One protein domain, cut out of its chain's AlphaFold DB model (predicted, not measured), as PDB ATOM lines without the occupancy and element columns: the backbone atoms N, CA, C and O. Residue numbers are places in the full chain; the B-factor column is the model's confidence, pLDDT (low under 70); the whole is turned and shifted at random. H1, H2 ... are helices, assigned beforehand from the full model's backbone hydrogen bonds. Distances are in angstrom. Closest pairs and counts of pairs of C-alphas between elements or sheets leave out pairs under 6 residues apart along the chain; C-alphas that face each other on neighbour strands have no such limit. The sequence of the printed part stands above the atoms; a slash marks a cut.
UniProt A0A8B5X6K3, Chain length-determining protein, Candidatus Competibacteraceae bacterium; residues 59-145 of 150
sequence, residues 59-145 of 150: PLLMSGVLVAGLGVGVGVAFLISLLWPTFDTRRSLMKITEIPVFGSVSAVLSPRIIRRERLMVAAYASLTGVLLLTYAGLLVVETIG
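What this domain is: This is residues 59 to 145 of the 150 residues of the protein "Chain length-determining protein" of Candidatus Competibacteraceae bacterium (UniProt A0A8B5X6K3). Two long helices, H3 and H1, make a narrow, open V: they run opposite ways, come nearest each other where H1 begins and in the last part of H3, and spread toward the other end. There residues 84 to 110, with the short helix H2, join them in a wide loop that closes the open end of the V and leaves its middle empty. The printed part has 87 residues with three named helices, in the order H1, H2, H3, and no named strand; the class is all helix. The whole is extended, with a radius of gyration of the C-alphas of 20.8 A, and its outline is a rod whose C-alphas span 69 by 29 by 14 A.

How they stand to each other: The longest helix is H3, residues 111 to 144. H1, residues 59 to 83, only just touches it, with 3 pairs of C-alphas within 8 A. The closest C-alphas of the two are those of Pro 59 and Leu 139, 6.5 A apart. H1 touches H3 with residues 59 to 62 alone, and H3 touches H1 with residues 135 to 142 alone. The lines of H1 and H3 stand at a shallow tilt of 22 degrees and run opposite ways, with their centres 15.8 A apart. H2, residues 92 to 96, is apart from H1 and apart from H3. In H1 and H3 every O i to N i+4 pair is within hydrogen-bond range. In H2 0 of 1 such pairs and 0 of 2 O i to N i+3 pairs are within range.

Where its parts are: H3 runs from C-alpha 111 at (-26.002, 26.391, 1.557) to C-alpha 144 at (-6.810, 18.495, 45.093), a length of 48.2 A over 34 residues. H1 has 25 residues and a length of 35.8 A; it begins with C-alpha 59 at (1.539, 21.581, 36.877). H2 has five residues, Ser 92 to Ile 96.

The domain as a whole: The C-alphas of Ile 99 and Gly 145 are the two farthest apart, at 69.1 A, while those of Pro 59 and Gly 145, the first and last printed residues, are 11.8 A apart. The printed part has no cut. The link from H1 to H2 is short, with 8 residues, and the link from H2 to H3 is long, with 14. Residues 71 to 89, of which 71 to 83 belong to H1, stand free; so do residues 91 to 103, of which 92 to 96 belong to H2, and residues 107 to 127, of which 111 to 127 belong to H3. The mean pLDDT of the printed part is 72.0; residues 84 to 114 and residue 145 are under 70, and the mean over H2 is 47.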
ATOM      1  N   PRO A  59       2.440  20.610  37.501       74.38
ATOM      2  CA  PRO A  59       1.539  21.581  36.877       74.38
ATOM      3  C   PRO A  59       2.288  22.461  35.868       74.38
ATOM      4  O   PRO A  59       1.743  22.889  34.847       74.38
ATOM      5  N   LEU A  60       3.571  22.726  36.132       77.25
ATOM      6  CA  LEU A  60       4.421  23.559  35.286       77.25
ATOM      7  C   LEU A  60       4.815  22.822  34.000       77.25
ATOM      8  O   LEU A  60       4.806  23.409  32.921       77.25
ATOM      9  N   LEU A  61       5.089  21.518  34.084       78.62
ATOM     10  CA  LEU A  61       5.329  20.692  32.897       78.62
ATOM     11  C   LEU A  61       4.055  20.505  32.064       78.62
ATOM     12  O   LEU A  61       4.107  20.625  30.841       78.62
ATOM     13  N   MET A  62       2.905  20.265  32.701       78.94
ATOM     14  CA  MET A  62       1.625  20.109  32.000       78.94
ATOM     15  C   MET A  62       1.208  21.385  31.264       78.94
ATOM     16  O   MET A  62       0.845  21.328  30.088       78.94
ATOM     17  N   SER A  63       1.307  22.540  31.926       82.94
ATOM     18  CA  SER A  63       1.052  23.839  31.290       82.94
ATOM     19  C   SER A  63       2.048  24.122  30.163       82.94
ATOM     20  O   SER A  63       1.644  24.550  29.080       82.94
ATOM     21  N   GLY A  64       3.330  23.807  30.371       85.06
ATOM     22  CA  GLY A  64       4.372  23.953  29.357       85.06
ATOM     23  C   GLY A  64       4.091  23.144  28.088       85.06
ATOM     24  O   GLY A  64       4.150  23.690  26.988       85.06
ATOM     25  N   VAL A  65       3.722  21.867  28.224       85.56
ATOM     26  CA  VAL A  65       3.398  20.994  27.082       85.56
ATOM     27  C   VAL A  65       2.133  21.457  26.359       85.56
ATOM     28  O   VAL A  65       2.106  21.433  25.130       85.56
ATOM     29  N   LEU A  66       1.108  21.924  27.081       87.31
ATOM     30  CA  LEU A  66      -0.108  22.464  26.465       87.31
ATOM     31  C   LEU A  66       0.209  23.677  25.579       87.31
ATOM     32  O   LEU A  66      -0.192  23.722  24.415       87.31
ATOM     33  N   VAL A  67       0.950  24.648  26.119       88.12
ATOM     34  CA  VAL A  67       1.330  25.863  25.386       88.12
ATOM     35  C   VAL A  67       2.236  25.518  24.207       88.12
ATOM     36  O   VAL A  67       2.014  26.015  23.103       88.12
ATOM     37  N   ALA A  68       3.216  24.632  24.404       88.88
ATOM     38  CA  ALA A  68       4.098  24.181  23.335       88.88
ATOM     39  C   ALA A  68       3.321  23.467  22.216       88.88
ATOM     40  O   ALA A  68       3.521  23.774  21.045       88.88
ATOM     41  N   GLY A  69       2.395  22.567  22.556       87.62
ATOM     42  CA  GLY A  69       1.568  21.848  21.588       87.62
ATOM     43  C   GLY A  69       0.668  22.777  20.770       87.62
ATOM     44  O   GLY A  69       0.621  22.665  19.544       87.62
ATOM     45  N   LEU A  70       0.009  23.742  21.423       89.12
ATOM     46  CA  LEU A  70      -0.781  24.769  20.735       89.12
ATOM     47  C   LEU A  70       0.096  25.652  19.842       89.12
ATOM     48  O   LEU A  70      -0.264  25.913  18.694       89.12
ATOM     49  N   GLY A  71       1.262  26.067  20.340       90.81
ATOM     50  CA  GLY A  71       2.229  26.859  19.584       90.81
ATOM     51  C   GLY A  71       2.722  26.137  18.332       90.81
ATOM     52  O   GLY A  71       2.738  26.726  17.254       90.81
ATOM     53  N   VAL A  72       3.049  24.846  18.439       91.31
ATOM     54  CA  VAL A  72       3.439  24.010  17.294       91.31
ATOM     55  C   VAL A  72       2.279  23.852  16.314       91.31
ATOM     56  O   VAL A  72       2.484  24.015  15.116       91.31
ATOM     57  N   GLY A  73       1.058  23.594  16.788       87.56
ATOM     58  CA  GLY A  73      -0.117  23.462  15.923       87.56
ATOM     59  C   GLY A  73      -0.396  24.726  15.104       87.56
ATOM     60  O   GLY A  73      -0.551  24.654  13.884       87.56
ATOM     61  N   VAL A  74      -0.392  25.893  15.757       88.12
ATOM     62  CA  VAL A  74      -0.545  27.193  15.084       88.12
ATOM     63  C   VAL A  74       0.636  27.469  14.158       88.12
ATOM     64  O   VAL A  74       0.430  27.892  13.025       88.12
ATOM     65  N   GLY A  75       1.861  27.192  14.605       90.25
ATOM     66  CA  GLY A  75       3.070  27.376  13.809       90.25
ATOM     67  C   GLY A  75       3.048  26.557  12.522       90.25
ATOM     68  O   GLY A  75       3.314  27.097  11.454       90.25
ATOM     69  N   VAL A  76       2.658  25.282  12.591       88.12
ATOM     70  CA  VAL A  76       2.518  24.405  11.420       88.12
ATOM     71  C   VAL A  76       1.395  24.886  10.505       88.12
ATOM     72  O   VAL A  76       1.602  24.968   9.297       88.12
ATOM     73  N   ALA A  77       0.232  25.258  11.049       85.94
ATOM     74  CA  ALA A  77      -0.863  25.809  10.250       85.94
ATOM     75  C   ALA A  77      -0.443  27.095   9.520       85.94
ATOM     76  O   ALA A  77      -0.739  27.269   8.339       85.94
ATOM     77  N   PHE A  78       0.300  27.967  10.202       85.06
ATOM     78  CA  PHE A  78       0.850  29.185   9.623       85.06
ATOM     79  C   PHE A  78       1.892  28.881   8.542       85.06
ATOM     80  O   PHE A  78       1.855  29.478   7.471       85.06
ATOM     81  N   LEU A  79       2.778  27.911   8.777       87.19
ATOM     82  CA  LEU A  79       3.789  27.492   7.808       87.19
ATOM     83  C   LEU A  79       3.145  26.903   6.547       87.19
ATOM     84  O   LEU A  79       3.531  27.255   5.437       87.19
ATOM     85  N   ILE A  80       2.114  26.068   6.707       83.88
ATOM     86  CA  ILE A  80       1.315  25.536   5.596       83.88
ATOM     87  C   ILE A  80       0.611  26.677   4.855       83.88
ATOM     88  O   ILE A  80       0.640  26.709   3.627       83.88
ATOM     89  N   SER A  81       0.034  27.642   5.578       80.81
ATOM     90  CA  SER A  81      -0.595  28.823   4.976       80.81
ATOM     91  C   SER A  81       0.400  29.711   4.225       80.81
ATOM     92  O   SER A  81      -0.001  30.408   3.296       80.81
ATOM     93  N   LEU A  82       1.671  29.720   4.630       80.81
ATOM     94  CA  LEU A  82       2.725  30.467   3.952       80.81
ATOM     95  C   LEU A  82       3.227  29.735   2.703       80.81
ATOM     96  O   LEU A  82       3.542  30.379   1.706       80.81
ATOM     97  N   LEU A  83       3.287  28.401   2.745       79.94
ATOM     98  CA  LEU A  83       3.690  27.568   1.612       79.94
ATOM     99  C   LEU A  83       2.608  27.532   0.531       79.94
ATOM    100  O   LEU A  83       2.922  27.679  -0.648       79.94
ATOM    101  N   TRP A  84       1.345  27.364   0.925       63.75
ATOM    102  CA  TRP A  84       0.172  27.389   0.049       63.75
ATOM    103  C   TRP A  84      -0.764  28.520   0.481       63.75
ATOM    104  O   TRP A  84      -1.794  28.266   1.115       63.75
ATOM    105  N   PRO A  85      -0.428  29.779   0.149       57.97
ATOM    106  CA  PRO A  85      -1.344  30.884   0.344       57.97
ATOM    107  C   PRO A  85      -2.550  30.655  -0.566       57.97
ATOM    108  O   PRO A  85      -2.532  30.954  -1.759       57.97
ATOM    109  N   THR A  86      -3.614  30.080  -0.011       53.75
ATOM    110  CA  THR A  86      -4.915  30.032  -0.672       53.75
ATOM    111  C   THR A  86      -5.371  31.477  -0.830       53.75
ATOM    112  O   THR A  86      -5.729  32.141   0.142       53.75
ATOM    113  N   PHE A  87      -5.303  31.984  -2.060       44.53
ATOM    114  CA  PHE A  87      -5.767  33.312  -2.448       44.53
ATOM    115  C   PHE A  87      -7.298  33.402  -2.349       44.53
ATOM    116  O   PHE A  87      -7.983  33.532  -3.357       44.53
ATOM    117  N   ASP A  88      -7.859  33.368  -1.141       53.69
ATOM    118  CA  ASP A  88      -9.284  33.628  -0.911       53.69
ATOM    119  C   ASP A  88      -9.528  35.104  -0.590       53.69
ATOM    120  O   ASP A  88     -10.122  35.500   0.410       53.69
ATOM    121  N   THR A  89      -8.973  35.989  -1.410       46.44
ATOM    122  CA  THR A  89      -9.254  37.413  -1.279       46.44
ATOM    123  C   THR A  89      -9.602  37.965  -2.645       46.44
ATOM    124  O   THR A  89      -8.737  38.321  -3.442       46.44
ATOM    125  N   ARG A  90     -10.914  38.113  -2.873       44.25
ATOM    126  CA  ARG A  90     -11.536  38.835  -4.001       44.25
ATOM    127  C   ARG A  90     -10.870  40.187  -4.315       44.25
ATOM    128  O   ARG A  90     -10.963  40.655  -5.443       44.25
ATOM    129  N   ARG A  91     -10.187  40.815  -3.346       44.66
ATOM    130  CA  ARG A  91      -9.467  42.090  -3.520       44.66
ATOM    131  C   ARG A  91      -8.101  41.968  -4.213       44.66
ATOM    132  O   ARG A  91      -7.666  42.959  -4.791       44.66
ATOM    133  N   SER A  92      -7.438  40.806  -4.199       42.84
ATOM    134  CA  SER A  92      -6.114  40.643  -4.836       42.84
ATOM    135  C   SER A  92      -6.192  40.530  -6.359       42.84
ATOM    136  O   SER A  92      -5.306  41.026  -7.046       42.84
ATOM    137  N   LEU A  93      -7.282  39.978  -6.902       47.88
ATOM    138  CA  LEU A  93      -7.508  39.934  -8.356       47.88
ATOM    139  C   LEU A  93      -7.793  41.321  -8.954       47.88
ATOM    140  O   LEU A  93      -7.488  41.561 -10.118       47.88
ATOM    141  N   MET A  94      -8.325  42.248  -8.150       44.34
ATOM    142  CA  MET A  94      -8.707  43.596  -8.589       44.34
ATOM    143  C   MET A  94      -7.505  44.544  -8.734       44.34
ATOM    144  O   MET A  94      -7.566  45.489  -9.508       44.34
ATOM    145  N   LYS A  95      -6.409  44.292  -8.000       48.56
ATOM    146  CA  LYS A  95      -5.201  45.136  -8.027       48.56
ATOM    147  C   LYS A  95      -4.225  44.807  -9.159       48.56
ATOM    148  O   LYS A  95      -3.403  45.652  -9.478       48.56
ATOM    149  N   ILE A  96      -4.286  43.601  -9.725       50.06
ATOM    150  CA  ILE A  96      -3.310  43.137 -10.727       50.06
ATOM    151  C   ILE A  96      -3.845  43.294 -12.153       50.06
ATOM    152  O   ILE A  96      -3.063  43.413 -13.086       50.06
ATOM    153  N   THR A  97      -5.167  43.285 -12.343       54.19
ATOM    154  CA  THR A  97      -5.724  43.099 -13.686       54.19
ATOM    155  C   THR A  97      -6.040  44.375 -14.457       54.19
ATOM    156  O   THR A  97      -6.244  44.225 -15.645       54.19
ATOM    157  N   GLU A  98      -6.066  45.586 -13.873       46.59
ATOM    158  CA  GLU A  98      -6.321  46.877 -14.579       46.59
ATOM    159  C   GLU A  98      -7.497  46.884 -15.595       46.59
ATOM    160  O   GLU A  98      -7.642  47.804 -16.396       46.59
ATOM    161  N   ILE A  99      -8.391  45.892 -15.544       54.78
ATOM    162  CA  ILE A  99      -9.538  45.752 -16.441       54.78
ATOM    163  C   ILE A  99     -10.804  45.947 -15.595       54.78
ATOM    164  O   ILE A  99     -10.973  45.258 -14.581       54.78
ATOM    165  N   PRO A 100     -11.716  46.865 -15.968       50.59
ATOM    166  CA  PRO A 100     -12.961  47.074 -15.240       50.59
ATOM    167  C   PRO A 100     -13.853  45.832 -15.365       50.59
ATOM    168  O   PRO A 100     -14.492  45.583 -16.386       50.59
ATOM    169  N   VAL A 101     -13.892  45.025 -14.307       48.72
ATOM    170  CA  VAL A 101     -14.772  43.858 -14.187       48.72
ATOM    171  C   VAL A 101     -16.208  44.317 -13.906       48.72
ATOM    172  O   VAL A 101     -16.542  44.679 -12.782       48.72
ATOM    173  N   PHE A 102     -17.076  44.256 -14.922       45.12
ATOM    174  CA  PHE A 102     -18.518  44.567 -14.843       45.12
ATOM    175  C   PHE A 102     -19.362  43.549 -14.054       45.12
ATOM    176  O   PHE A 102     -20.587  43.642 -14.010       45.12
ATOM    177  N   GLY A 103     -18.740  42.578 -13.393       48.22
ATOM    178  CA  GLY A 103     -19.469  41.625 -12.574       48.22
ATOM    179  C   GLY A 103     -18.548  40.598 -11.950       48.22
ATOM    180  O   GLY A 103     -17.899  39.818 -12.640       48.22
ATOM    181  N   SER A 104     -18.527  40.555 -10.621       45.69
ATOM    182  CA  SER A 104     -18.070  39.370  -9.914       45.69
ATOM    183  C   SER A 104     -19.174  38.320 -10.016       45.69
ATOM    184  O   SER A 104     -20.224  38.484  -9.389       45.69
ATOM    185  N   VAL A 105     -18.953  37.226 -10.749       50.25
ATOM    186  CA  VAL A 105     -19.731  36.001 -10.521       50.25
ATOM    187  C   VAL A 105     -19.290  35.485  -9.159       50.25
ATOM    188  O   VAL A 105     -18.345  34.715  -9.017       50.25
ATOM    189  N   SER A 106     -19.920  36.021  -8.115       45.00
ATOM    190  CA  SER A 106     -19.827  35.477  -6.774       45.00
ATOM    191  C   SER A 106     -20.338  34.052  -6.897       45.00
ATOM    192  O   SER A 106     -21.532  33.864  -7.122       45.00
ATOM    193  N   ALA A 107     -19.444  33.064  -6.802       47.94
ATOM    194  CA  ALA A 107     -19.845  31.678  -6.636       47.94
ATOM    195  C   ALA A 107     -20.944  31.667  -5.570       47.94
ATOM    196  O   ALA A 107     -20.721  32.116  -4.441       47.94
ATOM    197  N   VAL A 108     -22.161  31.289  -5.968       48.03
ATOM    198  CA  VAL A 108     -23.276  31.130  -5.041       48.03
ATOM    199  C   VAL A 108     -22.815  30.035  -4.099       48.03
ATOM    200  O   VAL A 108     -22.786  28.864  -4.481       48.03
ATOM    201  N   LEU A 109     -22.352  30.427  -2.907       53.22
ATOM    202  CA  LEU A 109     -21.979  29.495  -1.856       53.22
ATOM    203  C   LEU A 109     -23.226  28.656  -1.614       53.22
ATOM    204  O   LEU A 109     -24.206  29.122  -1.033       53.22
ATOM    205  N   SER A 110     -23.219  27.434  -2.141       53.09
ATOM    206  CA  SER A 110     -24.311  26.506  -1.919       53.09
ATOM    207  C   SER A 110     -24.515  26.420  -0.404       53.09
ATOM    208  O   SER A 110     -23.525  26.274   0.321       53.09
ATOM    209  N   PRO A 111     -25.754  26.476   0.116       64.50
ATOM    210  CA  PRO A 111     -26.002  26.391   1.557       64.50
ATOM    211  C   PRO A 111     -25.394  25.125   2.187       64.50
ATOM    212  O   PRO A 111     -25.133  25.091   3.387       64.50
ATOM    213  N   ARG A 112     -25.092  24.100   1.375       63.47
ATOM    214  CA  ARG A 112     -24.349  22.896   1.772       63.47
ATOM    215  C   ARG A 112     -22.889  23.172   2.165       63.47
ATOM    216  O   ARG A 112     -22.407  22.540   3.098       63.47
ATOM    217  N   ILE A 113     -22.206  24.108   1.501       65.56
ATOM    218  CA  ILE A 113     -20.804  24.471   1.774       65.56
ATOM    219  C   ILE A 113     -20.719  25.234   3.098       65.56
ATOM    220  O   ILE A 113     -20.000  24.801   3.990       65.56
ATOM    221  N   ILE A 114     -21.563  26.258   3.288       68.19
ATOM    222  CA  ILE A 114     -21.627  27.043   4.536       68.19
ATOM    223  C   ILE A 114     -21.919  26.139   5.741       68.19
ATOM    224  O   ILE A 114     -21.334  26.291   6.811       68.19
ATOM    225  N   ARG A 115     -22.839  25.177   5.589       72.38
ATOM    226  CA  ARG A 115     -23.213  24.262   6.677       72.38
ATOM    227  C   ARG A 115     -22.076  23.301   7.023       72.38
ATOM    228  O   ARG A 115     -21.860  23.034   8.199       72.38
ATOM    229  N   ARG A 116     -21.338  22.816   6.019       74.50
ATOM    230  CA  ARG A 116     -20.173  21.938   6.203       74.50
ATOM    231  C   ARG A 116     -18.997  22.680   6.834       74.50
ATOM    232  O   ARG A 116     -18.358  22.135   7.721       74.50
ATOM    233  N   GLU A 117     -18.774  23.925   6.439       78.19
ATOM    234  CA  GLU A 117     -17.744  24.795   7.003       78.19
ATOM    235  C   GLU A 117     -18.053  25.144   8.465       78.19
ATOM    236  O   GLU A 117     -17.206  24.973   9.334       78.19
ATOM    237  N   ARG A 118     -19.312  25.486   8.782       76.56
ATOM    238  CA  ARG A 118     -19.769  25.654  10.173       76.56
ATOM    239  C   ARG A 118     -19.630  24.378  10.996       76.56
ATOM    240  O   ARG A 118     -19.243  24.462  12.154       76.56
ATOM    241  N   LEU A 119     -19.934  23.213  10.419       83.19
ATOM    242  CA  LEU A 119     -19.733  21.919  11.079       83.19
ATOM    243  C   LEU A 119     -18.249  21.632  11.330       83.19
ATOM    244  O   LEU A 119     -17.917  21.147  12.404       83.19
ATOM    245  N   MET A 120     -17.358  21.961  10.391       80.25
ATOM    246  CA  MET A 120     -15.910  21.833  10.584       80.25
ATOM    247  C   MET A 120     -15.404  22.789  11.668       80.25
ATOM    248  O   MET A 120     -14.692  22.353  12.565       80.25
ATOM    249  N   VAL A 121     -15.820  24.058  11.649       83.44
ATOM    250  CA  VAL A 121     -15.472  25.035  12.694       83.44
ATOM    251  C   VAL A 121     -16.003  24.586  14.056       83.44
ATOM    252  O   VAL A 121     -15.270  24.632  15.039       83.44
ATOM    253  N   ALA A 122     -17.241  24.089  14.122       87.25
ATOM    254  CA  ALA A 122     -17.809  23.535  15.347       87.25
ATOM    255  C   ALA A 122     -17.045  22.289  15.824       87.25
ATOM    256  O   ALA A 122     -16.795  22.154  17.018       87.25
ATOM    257  N   ALA A 123     -16.621  21.412  14.909       87.50
ATOM    258  CA  ALA A 123     -15.794  20.255  15.234       87.50
ATOM    259  C   ALA A 123     -14.431  20.684  15.805       87.50
ATOM    260  O   ALA A 123     -14.063  20.229  16.885       87.50
ATOM    261  N   TYR A 124     -13.724  21.622  15.165       86.69
ATOM    262  CA  TYR A 124     -12.465  22.177  15.683       86.69
ATOM    263  C   TYR A 124     -12.633  22.870  17.041       86.69
ATOM    264  O   TYR A 124     -11.808  22.683  17.941       86.69
ATOM    265  N   ALA A 125     -13.714  23.631  17.221       87.06
ATOM    266  CA  ALA A 125     -14.039  24.264  18.494       87.06
ATOM    267  C   ALA A 125     -14.316  23.220  19.585       87.06
ATOM    268  O   ALA A 125     -13.809  23.346  20.697       87.06
ATOM    269  N   SER A 126     -15.053  22.152  19.261       89.19
ATOM    270  CA  SER A 126     -15.329  21.058  20.198       89.19
ATOM    271  C   SER A 126     -14.054  20.323  20.613       89.19
ATOM    272  O   SER A 126     -13.867  20.046  21.793       89.19
ATOM    273  N   LEU A 127     -13.135  20.087  19.673       88.38
ATOM    274  CA  LEU A 127     -11.877  19.385  19.922       88.38
ATOM    275  C   LEU A 127     -10.955  20.204  20.837       88.38
ATOM    276  O   LEU A 127     -10.409  19.681  21.805       88.38
ATOM    277  N   THR A 128     -10.860  21.512  20.578       87.50
ATOM    278  CA  THR A 128     -10.152  22.463  21.451       87.50
ATOM    279  C   THR A 128     -10.798  22.530  22.839       87.50
ATOM    280  O   THR A 128     -10.098  22.540  23.848       87.50
ATOM    281  N   GLY A 129     -12.132  22.520  22.912       89.06
ATOM    282  CA  GLY A 129     -12.870  22.500  24.176       89.06
ATOM    283  C   GLY A 129     -12.592  21.247  25.011       89.06
ATOM    284  O   GLY A 129     -12.328  21.358  26.205       89.06
ATOM    285  N   VAL A 130     -12.581  20.065  24.386       89.50
ATOM    286  CA  VAL A 130     -12.232  18.796  25.052       89.50
ATOM    287  C   VAL A 130     -10.801  18.832  25.584       89.50
ATOM    288  O   VAL A 130     -10.580  18.436  26.723       89.50
ATOM    289  N   LEU A 131      -9.847  19.348  24.804       89.00
ATOM    290  CA  LEU A 131      -8.451  19.493  25.229       89.00
ATOM    291  C   LEU A 131      -8.307  20.392  26.471       89.00
ATOM    292  O   LEU A 131      -7.555  20.075  27.390       89.00
ATOM    293  N   LEU A 132      -9.031  21.513  26.513       88.75
ATOM    294  CA  LEU A 132      -9.012  22.411  27.669       88.75
ATOM    295  C   LEU A 132      -9.679  21.781  28.895       88.75
ATOM    296  O   LEU A 132      -9.182  21.942  30.008       88.75
ATOM    297  N   LEU A 133     -10.774  21.042  28.701       87.69
ATOM    298  CA  LEU A 133     -11.463  20.331  29.778       87.69
ATOM    299  C   LEU A 133     -10.597  19.225  30.386       87.69
ATOM    300  O   LEU A 133     -10.544  19.107  31.607       87.69
ATOM    301  N   THR A 134      -9.903  18.432  29.566       85.88
ATOM    302  CA  THR A 134      -8.996  17.391  30.069       85.88
ATOM    303  C   THR A 134      -7.812  17.997  30.815       85.88
ATOM    304  O   THR A 134      -7.476  17.516  31.895       85.88
ATOM    305  N   TYR A 135      -7.230  19.090  30.312       87.12
ATOM    306  CA  TYR A 135      -6.186  19.832  31.022       87.12
ATOM    307  C   TYR A 135      -6.679  20.386  32.367       87.12
ATOM    308  O   TYR A 135      -6.030  20.175  33.390       87.12
ATOM    309  N   ALA A 136      -7.843  21.041  32.389       84.75
ATOM    310  CA  ALA A 136      -8.432  21.571  33.616       84.75
ATOM    311  C   ALA A 136      -8.725  20.455  34.631       84.75
ATOM    312  O   ALA A 136      -8.407  20.603  35.807       84.75
ATOM    313  N   GLY A 137      -9.262  19.318  34.178       83.62
ATOM    314  CA  GLY A 137      -9.497  18.148  35.024       83.62
ATOM    315  C   GLY A 137      -8.209  17.595  35.636       83.62
ATOM    316  O   GLY A 137      -8.176  17.313  36.829       83.62
ATOM    317  N   LEU A 138      -7.132  17.501  34.855       81.88
ATOM    318  CA  LEU A 138      -5.827  17.048  35.344       81.88
ATOM    319  C   LEU A 138      -5.215  18.014  36.368       81.88
ATOM    320  O   LEU A 138      -4.710  17.567  37.393       81.88
ATOM    321  N   LEU A 139      -5.324  19.325  36.136       82.62
ATOM    322  CA  LEU A 139      -4.852  20.353  37.068       82.62
ATOM    323  C   LEU A 139      -5.636  20.291  38.394       82.62
ATOM    324  O   LEU A 139      -5.064  20.406  39.477       82.62
ATOM    325  N   VAL A 140      -6.948  20.050  38.322       80.31
ATOM    326  CA  VAL A 140      -7.807  19.855  39.499       80.31
ATOM    327  C   VAL A 140      -7.419  18.586  40.263       80.31
ATOM    328  O   VAL A 140      -7.280  18.634  41.479       80.31
ATOM    329  N   VAL A 141      -7.174  17.467  39.575       78.75
ATOM    330  CA  VAL A 141      -6.703  16.219  40.205       78.75
ATOM    331  C   VAL A 141      -5.352  16.409  40.900       78.75
ATOM    332  O   VAL A 141      -5.132  15.869  41.984       78.75
ATOM    333  N   GLU A 142      -4.456  17.189  40.299       71.69
ATOM    334  CA  GLU A 142      -3.142  17.470  40.868       71.69
ATOM    335  C   GLU A 142      -3.207  18.413  42.083       71.69
ATOM    336  O   GLU A 142      -2.545  18.170  43.086       71.69
ATOM    337  N   THR A 143      -4.036  19.458  42.021       70.62
ATOM    338  CA  THR A 143      -4.188  20.464  43.094       70.62
ATOM    339  C   THR A 143      -5.022  19.988  44.275       70.62
ATOM    340  O   THR A 143      -4.740  20.369  45.407       70.62
ATOM    341  N   ILE A 144      -6.033  19.148  44.031       74.38
ATOM    342  CA  ILE A 144      -6.810  18.495  45.093       74.38
ATOM    343  C   ILE A 144      -5.974  17.407  45.778       74.38
ATOM    344  O   ILE A 144      -6.287  17.043  46.906       74.38
ATOM    345  N   GLY A 145      -4.893  16.948  45.132       60.88
ATOM    346  CA  GLY A 145      -3.956  15.972  45.662       60.88
ATOM    347  C   GLY A 145      -4.671  14.673  45.993       60.88
ATOM    348  O   GLY A 145      -5.142  14.515  47.107       60.88
TER     349      GLY A 145